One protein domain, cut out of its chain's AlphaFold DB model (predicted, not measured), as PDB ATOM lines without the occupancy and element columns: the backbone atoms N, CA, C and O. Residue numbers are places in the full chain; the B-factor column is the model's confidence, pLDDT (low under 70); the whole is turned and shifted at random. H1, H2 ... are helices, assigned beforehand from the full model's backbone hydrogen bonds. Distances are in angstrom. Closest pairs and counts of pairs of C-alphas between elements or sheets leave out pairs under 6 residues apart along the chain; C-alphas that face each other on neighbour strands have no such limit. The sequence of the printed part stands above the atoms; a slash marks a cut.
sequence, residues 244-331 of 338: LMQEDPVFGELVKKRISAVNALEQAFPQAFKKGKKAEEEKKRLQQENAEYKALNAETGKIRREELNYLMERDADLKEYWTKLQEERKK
ATOM      1  N   LEU A 244       7.067  18.870  33.717       96.31
ATOM      2  CA  LEU A 244       7.470  19.470  34.991       96.31
ATOM      3  C   LEU A 244       6.333  19.515  36.014       96.31
ATOM      4  O   LEU A 244       6.591  19.363  37.199       96.31
ATOM      5  N   MET A 245       5.071  19.623  35.588       94.25
ATOM      6  CA  MET A 245       3.934  19.474  36.506       94.25
ATOM      7  C   MET A 245       3.843  18.078  37.136       94.25
ATOM      8  O   MET A 245       3.256  17.949  38.207       94.25
ATOM      9  N   GLN A 246       4.364  17.039  36.475       91.25
ATOM     10  CA  GLN A 246       4.387  15.676  37.017       91.25
ATOM     11  C   GLN A 246       5.627  15.409  37.879       91.25
ATOM     12  O   GLN A 246       5.547  14.672  38.856       91.25
ATOM     13  N   GLU A 247       6.773  15.974  37.496       94.94
ATOM     14  CA  GLU A 247       8.084  15.554  38.006       94.94
ATOM     15  C   GLU A 247       8.759  16.591  38.919       94.94
ATOM     16  O   GLU A 247       9.643  16.230  39.694       94.94
ATOM     17  N   ASP A 248       8.372  17.870  38.844       97.38
ATOM     18  CA  ASP A 248       9.093  18.982  39.470       97.38
ATOM     19  C   ASP A 248       8.184  19.812  40.407       97.38
ATOM     20  O   ASP A 248       7.412  20.669  39.955       97.38
ATOM     21  N   PRO A 249       8.282  19.617  41.738       96.50
ATOM     22  CA  PRO A 249       7.465  20.356  42.695       96.50
ATOM     23  C   PRO A 249       7.767  21.861  42.703       96.50
ATOM     24  O   PRO A 249       6.867  22.649  42.995       96.50
ATOM     25  N   VAL A 250       8.984  22.287  42.339       97.12
ATOM     26  CA  VAL A 250       9.336  23.716  42.255       97.12
ATOM     27  C   VAL A 250       8.527  24.381  41.149       97.12
ATOM     28  O   VAL A 250       7.975  25.466  41.345       97.12
ATOM     29  N   PHE A 251       8.389  23.711  40.004       96.88
ATOM     30  CA  PHE A 251       7.532  24.202  38.932       96.88
ATOM     31  C   PHE A 251       6.056  24.246  39.351       96.88
ATOM     32  O   PHE A 251       5.357  25.218  39.054       96.88
ATOM     33  N   GLY A 252       5.595  23.243  40.104       95.19
ATOM     34  CA  GLY A 252       4.253  23.238  40.693       95.19
ATOM     35  C   GLY A 252       3.967  24.478  41.550       95.19
ATOM     36  O   GLY A 252       2.901  25.084  41.421       95.19
ATOM     37  N   GLU A 253       4.925  24.915  42.370       96.31
ATOM     38  CA  GLU A 253       4.794  26.144  43.167       96.31
ATOM     39  C   GLU A 253       4.775  27.418  42.307       96.31
ATOM     40  O   GLU A 253       3.990  28.330  42.580       96.31
ATOM     41  N   LEU A 254       5.554  27.477  41.220       96.31
ATOM     42  CA  LEU A 254       5.489  28.594  40.262       96.31
ATOM     43  C   LEU A 254       4.095  28.710  39.628       96.31
ATOM     44  O   LEU A 254       3.530  29.806  39.569       96.31
ATOM     45  N   VAL A 255       3.501  27.582  39.232       94.75
ATOM     46  CA  VAL A 255       2.147  27.552  38.661       94.75
ATOM     47  C   VAL A 255       1.100  27.990  39.690       94.75
ATOM     48  O   VAL A 255       0.228  28.799  39.361       94.75
ATOM     49  N   LYS A 256       1.201  27.543  40.950       95.06
ATOM     50  CA  LYS A 256       0.321  28.007  42.042       95.06
ATOM     51  C   LYS A 256       0.444  29.513  42.280       95.06
ATOM     52  O   LYS A 256      -0.576  30.195  42.427       95.06
ATOM     53  N   LYS A 257       1.669  30.052  42.263       96.25
ATOM     54  CA  LYS A 257       1.933  31.495  42.371       96.25
ATOM     55  C   LYS A 257       1.270  32.259  41.223       96.25
ATOM     56  O   LYS A 257       0.596  33.261  41.464       96.25
ATOM     57  N   ARG A 258       1.381  31.761  39.984       95.25
ATOM     58  CA  ARG A 258       0.715  32.347  38.809       95.25
ATOM     59  C   ARG A 258      -0.804  32.347  38.955       95.25
ATOM     60  O   ARG A 258      -1.421  33.380  38.709       95.25
ATOM     61  N   ILE A 259      -1.403  31.217  39.331       93.94
ATOM     62  CA  ILE A 259      -2.860  31.099  39.514       93.94
ATOM     63  C   ILE A 259      -3.338  32.089  40.578       93.94
ATOM     64  O   ILE A 259      -4.289  32.826  40.340       93.94
ATOM     65  N   SER A 260      -2.634  32.172  41.706       95.44
ATOM     66  CA  SER A 260      -2.971  33.102  42.790       95.44
ATOM     67  C   SER A 260      -2.929  34.563  42.328       95.44
ATOM     68  O   SER A 260      -3.854  35.319  42.611       95.44
ATOM     69  N   ALA A 261      -1.909  34.952  41.556       95.50
ATOM     70  CA  ALA A 261      -1.797  36.305  41.012       95.50
ATOM     71  C   ALA A 261      -2.900  36.632  39.988       95.50
ATOM     72  O   ALA A 261      -3.472  37.721  40.026       95.50
ATOM     73  N   VAL A 262      -3.239  35.685  39.105       93.50
ATOM     74  CA  VAL A 262      -4.344  35.851  38.145       93.50
ATOM     75  C   VAL A 262      -5.679  35.983  38.872       93.50
ATOM     76  O   VAL A 262      -6.430  36.903  38.565       93.50
ATOM     77  N   ASN A 263      -5.944  35.131  39.864       93.81
ATOM     78  CA  ASN A 263      -7.176  35.179  40.651       93.81
ATOM     79  C   ASN A 263      -7.305  36.497  41.419       93.81
ATOM     80  O   ASN A 263      -8.383  37.079  41.437       93.81
ATOM     81  N   ALA A 264      -6.219  37.001  42.014       95.19
ATOM     82  CA  ALA A 264      -6.227  38.295  42.693       95.19
ATOM     83  C   ALA A 264      -6.559  39.445  41.726       95.19
ATOM     84  O   ALA A 264      -7.384  40.304  42.036       95.19
ATOM     85  N   LEU A 265      -5.965  39.436  40.528       95.31
ATOM     86  CA  LEU A 265      -6.237  40.438  39.496       95.31
ATOM     87  C   LEU A 265      -7.686  40.350  38.979       95.31
ATOM     88  O   LEU A 265      -8.325  41.382  38.771       95.31
ATOM     89  N   GLU A 266      -8.222  39.140  38.807       94.62
ATOM     90  CA  GLU A 266      -9.611  38.912  38.394       94.62
ATOM     91  C   GLU A 266     -10.620  39.326  39.471       94.62
ATOM     92  O   GLU A 266     -11.613  39.981  39.158       94.62
ATOM     93  N   GLN A 267     -10.352  39.014  40.739       95.75
ATOM     94  CA  GLN A 267     -11.200  39.410  41.867       95.75
ATOM     95  C   GLN A 267     -11.245  40.929  42.051       95.75
ATOM     96  O   GLN A 267     -12.318  41.477  42.301       95.75
ATOM     97  N   ALA A 268     -10.108  41.612  41.898       96.69
ATOM     98  CA  ALA A 268     -10.042  43.066  42.003       96.69
ATOM     99  C   ALA A 268     -10.717  43.772  40.809       96.69
ATOM    100  O   ALA A 268     -11.315  44.835  40.972       96.69
ATOM    101  N   PHE A 269     -10.665  43.176  39.609       96.69
ATOM    102  CA  PHE A 269     -11.146  43.808  38.373       96.69
ATOM    103  C   PHE A 269     -12.034  42.890  37.516       96.69
ATOM    104  O   PHE A 269     -11.759  42.696  36.330       96.69
ATOM    105  N   PRO A 270     -13.164  42.377  38.032       95.69
ATOM    106  CA  PRO A 270     -13.932  41.315  37.374       95.69
ATOM    107  C   PRO A 270     -14.484  41.710  35.996       95.69
ATOM    108  O   PRO A 270     -14.642  40.868  35.114       95.69
ATOM    109  N   GLN A 271     -14.759  42.999  35.758       94.62
ATOM    110  CA  GLN A 271     -15.230  43.476  34.447       94.62
ATOM    111  C   GLN A 271     -14.159  43.347  33.358       94.62
ATOM    112  O   GLN A 271     -14.496  43.083  32.203       94.62
ATOM    113  N   ALA A 272     -12.883  43.471  33.729       93.75
ATOM    114  CA  ALA A 272     -11.754  43.313  32.824       93.75
ATOM    115  C   ALA A 272     -11.559  41.848  32.393       93.75
ATOM    116  O   ALA A 272     -10.945  41.596  31.364       93.75
ATOM    117  N   PHE A 273     -12.105  40.877  33.130       91.12
ATOM    118  CA  PHE A 273     -11.957  39.442  32.846       91.12
ATOM    119  C   PHE A 273     -13.186  38.814  32.180       91.12
ATOM    120  O   PHE A 273     -13.185  37.632  31.833       91.12
ATOM    121  N   LYS A 274     -14.222  39.613  31.905       91.69
ATOM    122  CA  LYS A 274     -15.334  39.191  31.046       91.69
ATOM    123  C   LYS A 274     -14.861  38.975  29.602       91.69
ATOM    124  O   LYS A 274     -13.791  39.407  29.189       91.69
ATOM    125  N   LYS A 275     -15.689  38.307  28.797       88.06
ATOM    126  CA  LYS A 275     -15.427  38.123  27.361       88.06
ATOM    127  C   LYS A 275     -15.972  39.297  26.544       88.06
ATOM    128  O   LYS A 275     -17.030  39.840  26.853       88.06
ATOM    129  N   GLY A 276     -15.291  39.611  25.445       90.69
ATOM    130  CA  GLY A 276     -15.765  40.539  24.416       90.69
ATOM    131  C   GLY A 276     -15.150  41.937  24.486       90.69
ATOM    132  O   GLY A 276     -14.378  42.267  25.381       90.69
ATOM    133  N   LYS A 277     -15.512  42.776  23.508       92.56
ATOM    134  CA  LYS A 277     -14.886  44.085  23.253       92.56
ATOM    135  C   LYS A 277     -14.858  45.010  24.477       92.56
ATOM    136  O   LYS A 277     -13.832  45.625  24.736       92.56
ATOM    137  N   LYS A 278     -15.943  45.042  25.260       92.81
ATOM    138  CA  LYS A 278     -16.052  45.876  26.469       92.81
ATOM    139  C   LYS A 278     -15.009  45.528  27.533       92.81
ATOM    140  O   LYS A 278     -14.493  46.425  28.184       92.81
ATOM    141  N   ALA A 279     -14.681  44.246  27.695       93.62
ATOM    142  CA  ALA A 279     -13.650  43.834  28.640       93.62
ATOM    143  C   ALA A 279     -12.258  44.286  28.180       93.62
ATOM    144  O   ALA A 279     -11.454  44.723  28.994       93.62
ATOM    145  N   GLU A 280     -11.986  44.254  26.871       93.00
ATOM    146  CA  GLU A 280     -10.712  44.749  26.336       93.00
ATOM    147  C   GLU A 280     -10.590  46.274  26.396       93.00
ATOM    148  O   GLU A 280      -9.505  46.795  26.652       93.00
ATOM    149  N   GLU A 281     -11.689  47.000  26.193       94.75
ATOM    150  CA  GLU A 281     -11.752  48.447  26.431       94.75
ATOM    151  C   GLU A 281     -11.504  48.766  27.911       94.75
ATOM    152  O   GLU A 281     -10.686  49.634  28.216       94.75
ATOM    153  N   GLU A 282     -12.109  48.004  28.824       95.88
ATOM    154  CA  GLU A 282     -11.905  48.170  30.263       95.88
ATOM    155  C   GLU A 282     -10.460  47.874  30.683       95.88
ATOM    156  O   GLU A 282      -9.858  48.677  31.391       95.88
ATOM    157  N   LYS A 283      -9.843  46.790  30.192       95.50
ATOM    158  CA  LYS A 283      -8.413  46.520  30.432       95.50
ATOM    159  C   LYS A 283      -7.533  47.675  29.969       95.50
ATOM    160  O   LYS A 283      -6.599  48.043  30.676       95.50
ATOM    161  N   LYS A 284      -7.802  48.243  28.786       95.88
ATOM    162  CA  LYS A 284      -7.042  49.389  28.258       95.88
ATOM    163  C   LYS A 284      -7.201  50.616  29.149       95.88
ATOM    164  O   LYS A 284      -6.195  51.237  29.485       95.88
ATOM    165  N   ARG A 285      -8.432  50.923  29.562       97.06
ATOM    166  CA  ARG A 285      -8.738  52.032  30.471       97.06
ATOM    167  C   ARG A 285      -8.037  51.854  31.819       97.06
ATOM    168  O   ARG A 285      -7.279  52.725  32.236       97.06
ATOM    169  N   LEU A 286      -8.185  50.693  32.460       97.25
ATOM    170  CA  LEU A 286      -7.523  50.371  33.730       97.25
ATOM    171  C   LEU A 286      -5.992  50.432  33.615       97.25
ATOM    172  O   LEU A 286      -5.329  50.982  34.492       97.25
ATOM    173  N   GLN A 287      -5.419  49.955  32.508       96.31
ATOM    174  CA  GLN A 287      -3.979  50.043  32.246       96.31
ATOM    175  C   GLN A 287      -3.477  51.492  32.107       96.31
ATOM    176  O   GLN A 287      -2.291  51.749  32.330       96.31
ATOM    177  N   GLN A 288      -4.343  52.442  31.748       95.56
ATOM    178  CA  GLN A 288      -4.012  53.867  31.634       95.56
ATOM    179  C   GLN A 288      -4.269  54.629  32.938       95.56
ATOM    180  O   GLN A 288      -3.433  55.440  33.338       95.56
ATOM    181  N   GLU A 289      -5.354  54.324  33.638       96.56
ATOM    182  CA  GLU A 289      -5.899  55.185  34.696       96.56
ATOM    183  C   GLU A 289      -5.749  54.603  36.107       96.56
ATOM    184  O   GLU A 289      -5.669  55.357  37.071       96.56
ATOM    185  N   ASN A 290      -5.685  53.277  36.262       97.88
ATOM    186  CA  ASN A 290      -5.756  52.631  37.573       97.88
ATOM    187  C   ASN A 290      -4.382  52.104  38.028       97.88
ATOM    188  O   ASN A 290      -3.844  51.153  37.463       97.88
ATOM    189  N   ALA A 291      -3.803  52.725  39.059       97.50
ATOM    190  CA  ALA A 291      -2.474  52.370  39.564       97.50
ATOM    191  C   ALA A 291      -2.401  50.947  40.153       97.50
ATOM    192  O   ALA A 291      -1.412  50.248  39.936       97.50
ATOM    193  N   GLU A 292      -3.453  50.501  40.841       97.12
ATOM    194  CA  GLU A 292      -3.540  49.163  41.437       97.12
ATOM    195  C   GLU A 292      -3.594  48.071  40.361       97.12
ATOM    196  O   GLU A 292      -2.810  47.122  40.399       97.12
ATOM    197  N   TYR A 293      -4.434  48.247  39.335       97.75
ATOM    198  CA  TYR A 293      -4.491  47.352  38.181       97.75
ATOM    199  C   TYR A 293      -3.126  47.249  37.500       97.75
ATOM    200  O   TYR A 293      -2.665  46.147  37.206       97.75
ATOM    201  N   LYS A 294      -2.443  48.381  37.270       97.44
ATOM    202  CA  LYS A 294      -1.101  48.381  36.670       97.44
ATOM    203  C   LYS A 294      -0.109  47.584  37.512       97.44
ATOM    204  O   LYS A 294       0.649  46.802  36.941       97.44
ATOM    205  N   ALA A 295      -0.116  47.767  38.832       97.06
ATOM    206  CA  ALA A 295       0.781  47.064  39.744       97.06
ATOM    207  C   ALA A 295       0.520  45.548  39.742       97.06
ATOM    208  O   ALA A 295       1.442  44.769  39.497       97.06
ATOM    209  N   LEU A 296      -0.737  45.126  39.915       96.94
ATOM    210  CA  LEU A 296      -1.115  43.709  39.915       96.94
ATOM    211  C   LEU A 296      -0.876  43.042  38.553       96.94
ATOM    212  O   LEU A 296      -0.381  41.914  38.485       96.94
ATOM    213  N   ASN A 297      -1.173  43.736  37.452       96.75
ATOM    214  CA  ASN A 297      -0.912  43.233  36.104       96.75
ATOM    215  C   ASN A 297       0.598  43.123  35.821       96.75
ATOM    216  O   ASN A 297       1.043  42.139  35.225       96.75
ATOM    217  N   ALA A 298       1.408  44.085  36.280       96.88
ATOM    218  CA  ALA A 298       2.864  44.036  36.151       96.88
ATOM    219  C   ALA A 298       3.474  42.870  36.943       96.88
ATOM    220  O   ALA A 298       4.310  42.143  36.394       96.88
ATOM    221  N   GLU A 299       3.024  42.650  38.182       96.56
ATOM    222  CA  GLU A 299       3.465  41.526  39.017       96.56
ATOM    223  C   GLU A 299       3.044  40.182  38.409       96.56
ATOM    224  O   GLU A 299       3.871  39.287  38.235       96.56
ATOM    225  N   THR A 300       1.797  40.066  37.943       96.44
ATOM    226  CA  THR A 300       1.328  38.880  37.202       96.44
ATOM    227  C   THR A 300       2.195  38.622  35.966       96.44
ATOM    228  O   THR A 300       2.564  37.483  35.670       96.44
ATOM    229  N   GLY A 301       2.563  39.679  35.237       96.56
ATOM    230  CA  GLY A 301       3.476  39.599  34.100       96.56
ATOM    231  C   GLY A 301       4.882  39.134  34.486       96.56
ATOM    232  O   GLY A 301       5.488  38.367  33.739       96.56
ATOM    233  N   LYS A 302       5.405  39.563  35.641       97.75
ATOM    234  CA  LYS A 302       6.697  39.110  36.178       97.75
ATOM    235  C   LYS A 302       6.662  37.622  36.510       97.75
ATOM    236  O   LYS A 302       7.524  36.895  36.027       97.75
ATOM    237  N   ILE A 303       5.625  37.160  37.204       97.31
ATOM    238  CA  ILE A 303       5.441  35.744  37.556       97.31
ATOM    239  C   ILE A 303       5.342  34.869  36.299       97.31
ATOM    240  O   ILE A 303       6.005  33.840  36.204       97.31
ATOM    241  N   ARG A 304       4.585  35.300  35.280       95.81
ATOM    242  CA  ARG A 304       4.512  34.583  33.992       95.81
ATOM    243  C   ARG A 304       5.872  34.482  33.295       95.81
ATOM    244  O   ARG A 304       6.149  33.464  32.666       95.81
ATOM    245  N   ARG A 305       6.715  35.518  33.388       96.69
ATOM    246  CA  ARG A 305       8.083  35.487  32.840       96.69
ATOM    247  C   ARG A 305       9.003  34.568  33.638       96.69
ATOM    248  O   ARG A 305       9.774  33.850  33.018       96.69
ATOM    249  N   GLU A 306       8.917  34.575  34.968       97.62
ATOM    250  CA  GLU A 306       9.661  33.645  35.835       97.62
ATOM    251  C   GLU A 306       9.341  32.190  35.465       97.62
ATOM    252  O   GLU A 306      10.249  31.403  35.208       97.62
ATOM    253  N   GLU A 307       8.053  31.861  35.336       96.50
ATOM    254  CA  GLU A 307       7.586  30.537  34.917       96.50
ATOM    255  C   GLU A 307       8.094  30.156  33.516       96.50
ATOM    256  O   GLU A 307       8.630  29.067  33.330       96.50
ATOM    257  N   LEU A 308       7.982  31.057  32.532       96.75
ATOM    258  CA  LEU A 308       8.464  30.798  31.172       96.75
ATOM    259  C   LEU A 308       9.989  30.623  31.115       96.75
ATOM    260  O   LEU A 308      10.477  29.738  30.415       96.75
ATOM    261  N   ASN A 309      10.750  31.434  31.852       97.75
ATOM    262  CA  ASN A 309      12.204  31.295  31.934       97.75
ATOM    263  C   ASN A 309      12.591  29.936  32.522       97.75
ATOM    264  O   ASN A 309      13.456  29.264  31.964       97.75
ATOM    265  N   TYR A 310      11.890  29.490  33.569       98.19
ATOM    266  CA  TYR A 310      12.106  28.177  34.177       98.19
ATOM    267  C   TYR A 310      11.924  27.028  33.173       98.19
ATOM    268  O   TYR A 310      12.710  26.075  33.174       98.19
ATOM    269  N   LEU A 311      10.917  27.134  32.293       97.62
ATOM    270  CA  LEU A 311      10.702  26.191  31.190       97.62
ATOM    271  C   LEU A 311      11.847  26.247  30.165       97.62
ATOM    272  O   LEU A 311      12.392  25.211  29.794       97.62
ATOM    273  N   MET A 312      12.234  27.444  29.718       97.69
ATOM    274  CA  MET A 312      13.271  27.641  28.690       97.69
ATOM    275  C   MET A 312      14.677  27.235  29.141       97.69
ATOM    276  O   MET A 312      15.510  26.882  28.310       97.69
ATOM    277  N   GLU A 313      14.967  27.278  30.439       97.31
ATOM    278  CA  GLU A 313      16.218  26.749  30.999       97.31
ATOM    279  C   GLU A 313      16.309  25.218  30.898       97.31
ATOM    280  O   GLU A 313      17.409  24.669  30.919       97.31
ATOM    281  N   ARG A 314      15.167  24.531  30.769       96.38
ATOM    282  CA  ARG A 314      15.052  23.061  30.737       96.38
ATOM    283  C   ARG A 314      14.731  22.498  29.356       96.38
ATOM    284  O   ARG A 314      14.794  21.285  29.168       96.38
ATOM    285  N   ASP A 315      14.410  23.356  28.393       95.56
ATOM    286  CA  ASP A 315      14.118  22.972  27.015       95.56
ATOM    287  C   ASP A 315      14.777  23.952  26.034       95.56
ATOM    288  O   ASP A 315      14.309  25.074  25.814       95.56
ATOM    289  N   ALA A 316      15.892  23.518  25.440       95.56
ATOM    290  CA  ALA A 316      16.641  24.319  24.476       95.56
ATOM    291  C   ALA A 316      15.828  24.616  23.203       95.56
ATOM    292  O   ALA A 316      15.941  25.717  22.661       95.56
ATOM    293  N   ASP A 317      14.971  23.687  22.770       95.12
ATOM    294  CA  ASP A 317      14.114  23.874  21.598       95.12
ATOM    295  C   ASP A 317      13.036  24.928  21.882       95.12
ATOM    296  O   ASP A 317      12.782  25.804  21.055       95.12
ATOM    297  N   LEU A 318      12.430  24.902  23.074       97.12
ATOM    298  CA  LEU A 318      11.491  25.936  23.511       97.12
ATOM    299  C   LEU A 318      12.156  27.315  23.525       97.12
ATOM    300  O   LEU A 318      11.569  28.284  23.039       97.12
ATOM    301  N   LYS A 319      13.382  27.407  24.051       97.56
ATOM    302  CA  LYS A 319      14.158  28.652  24.056       97.56
ATOM    303  C   LYS A 319      14.444  29.146  22.637       97.56
ATOM    304  O   LYS A 319      14.306  30.339  22.371       97.56
ATOM    305  N   GLU A 320      14.802  28.251  21.720       97.06
ATOM    306  CA  GLU A 320      15.022  28.583  20.310       97.06
ATOM    307  C   GLU A 320      13.743  29.122  19.652       97.06
ATOM    308  O   GLU A 320      13.763  30.196  19.042       97.06
ATOM    309  N   TYR A 321      12.614  28.424  19.814       97.69
ATOM    310  CA  TYR A 321      11.323  28.874  19.292       97.69
ATOM    311  C   TYR A 321      10.898  30.217  19.881       97.69
ATOM    312  O   TYR A 321      10.400  31.074  19.150       97.69
ATOM    313  N   TRP A 322      11.126  30.438  21.177       96.94
ATOM    314  CA  TRP A 322      10.842  31.717  21.816       96.94
ATOM    315  C   TRP A 322      11.658  32.858  21.205       96.94
ATOM    316  O   TRP A 322      11.084  33.895  20.873       96.94
ATOM    317  N   THR A 323      12.966  32.667  21.005       96.88
ATOM    318  CA  THR A 323      13.838  33.665  20.361       96.88
ATOM    319  C   THR A 323      13.332  34.020  18.965       96.88
ATOM    320  O   THR A 323      13.098  35.197  18.688       96.88
ATOM    321  N   LYS A 324      13.059  33.014  18.122       96.56
ATOM    322  CA  LYS A 324      12.509  33.222  16.771       96.56
ATOM    323  C   LYS A 324      11.178  33.976  16.809       96.56
ATOM    324  O   LYS A 324      10.969  34.906  16.034       96.56
ATOM    325  N   LEU A 325      10.302  33.642  17.756       95.50
ATOM    326  CA  LEU A 325       9.011  34.308  17.912       95.50
ATOM    327  C   LEU A 325       9.169  35.791  18.286       95.50
ATOM    328  O   LEU A 325       8.407  36.635  17.814       95.50
ATOM    329  N   GLN A 326      10.158  36.136  19.117       94.75
ATOM    330  CA  GLN A 326      10.460  37.539  19.419       94.75
ATOM    331  C   GLN A 326      11.007  38.284  18.197       94.75
ATOM    332  O   GLN A 326      10.646  39.441  17.983       94.75
ATOM    333  N   GLU A 327      11.849  37.647  17.386       94.69
ATOM    334  CA  GLU A 327      12.370  38.234  16.146       94.69
ATOM    335  C   GLU A 327      11.256  38.510  15.131       94.69
ATOM    336  O   GLU A 327      11.191  39.607  14.573       94.69
ATOM    337  N   GLU A 328      10.334  37.566  14.930       93.31
ATOM    338  CA  GLU A 328       9.163  37.753  14.063       93.31
ATOM    339  C   GLU A 328       8.266  38.898  14.548       93.31
ATOM    340  O   GLU A 328       7.806  39.716  13.750       93.31
ATOM    341  N   ARG A 329       8.049  39.008  15.864       91.69
ATOM    342  CA  ARG A 329       7.268  40.108  16.455       91.69
ATOM    343  C   ARG A 329       7.925  41.467  16.249       91.69
ATOM    344  O   ARG A 329       7.213  42.432  15.989       91.69
ATOM    345  N   LYS A 330       9.256  41.551  16.345       90.81
ATOM    346  CA  LYS A 330      10.001  42.791  16.074       90.81
ATOM    347  C   LYS A 330       9.849  43.218  14.615       90.81
ATOM    348  O   LYS A 330       9.447  44.351  14.376       90.81
ATOM    349  N   LYS A 331      10.050  42.296  13.667       86.50
ATOM    350  CA  LYS A 331       9.899  42.552  12.220       86.50
ATOM    351  C   LYS A 331       8.488  43.002  11.833       86.50
ATOM    352  O   LYS A 331       8.315  43.802  10.922       86.50
TER     353      LYS A 331
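AT A GLANCE: This is residues 244 to 331 of the 338 residues of an uncharacterized protein of Spirochaetia bacterium (UniProt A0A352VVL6). Two long helices, H2 and H5, lie side by side and run opposite ways, with the short H3 and the helix H4 at one end of the pair, H4 set across the end of H5. At the other end the small H1 sits by the beginning of H2, and H6 turns back from H5 as the second limb of a V, its residues 323 to 331 sticking out free. The printed part has 88 residues with six named helices, H1 to H6 in order along the chain, and no named strand; its class is all helix. It is loose, with a radius of gyration of the C-alphas of 15.7 A, and spans 39 by 37 by 23 A.

HOW THE PARTS SIT: The longest helix, H5, residues 291 to 312, is the hub and touches three other helices. It touches H2, residues 249 to 268, at a shallow tilt of 21 degrees, opposite ways; their closest C-alphas, those of Ala 261 and Thr 300, are 5.6 A apart. H4, residues 277 to 289, touches H5 only at the corner by their link, about perpendicular at 75 degrees; the closest C-alphas, those of Gln 287 and Lys 294, are 5.5 A apart. H3, residues 270 to 273, touches residues 279 to 283 of H4, the closest C-alphas being those of Ala 272 and Ala 279 at 4.6 A. H3 is close to H2 but not clearly touching it, with the C-alphas of Glu 266 and Phe 273 closest at 6.0 A. H6, residues 316 to 331, only just touches H5, only at the corner, with 3 pairs of C-alphas within 8 A; the closest, those of Met 312 and Lys 319, are 4.8 A apart. H5 and H6 run opposite ways at a steep tilt of 47 degrees. H1, residues 244 to 247, touches H2 only at the corner, the C-alphas of Met 245 and Gly 252 being closest at 5.6 A. H2 and H4 are apart, and so are H2 and H6. In H2, H4, H5 and H6 every O i to N i+4 pair is within hydrogen-bond range; H1 and H3 are too short for such a pair.

IN THESE COORDINATES: H5 measures 31.3 A from first to last C-alpha, H2 28.7 A, H6 23.0 A, H4 18.3 A, H3 5.3 A and H1 5.0 A. H5 begins at C-alpha 291 (-2.474, 52.370, 39.564) and ends at C-alpha 312 (13.271, 27.641, 28.690). H6 ends at C-alpha 331 (9.899, 42.552, 12.220).

THE WHOLE: The two C-alphas farthest apart, those of Glu 247 and Glu 289, are 42.2 A apart. The printed part has no cut, and its five links between helices are tight. The mean pLDDT of the printed part is 95.5, and no printed residue is under 70.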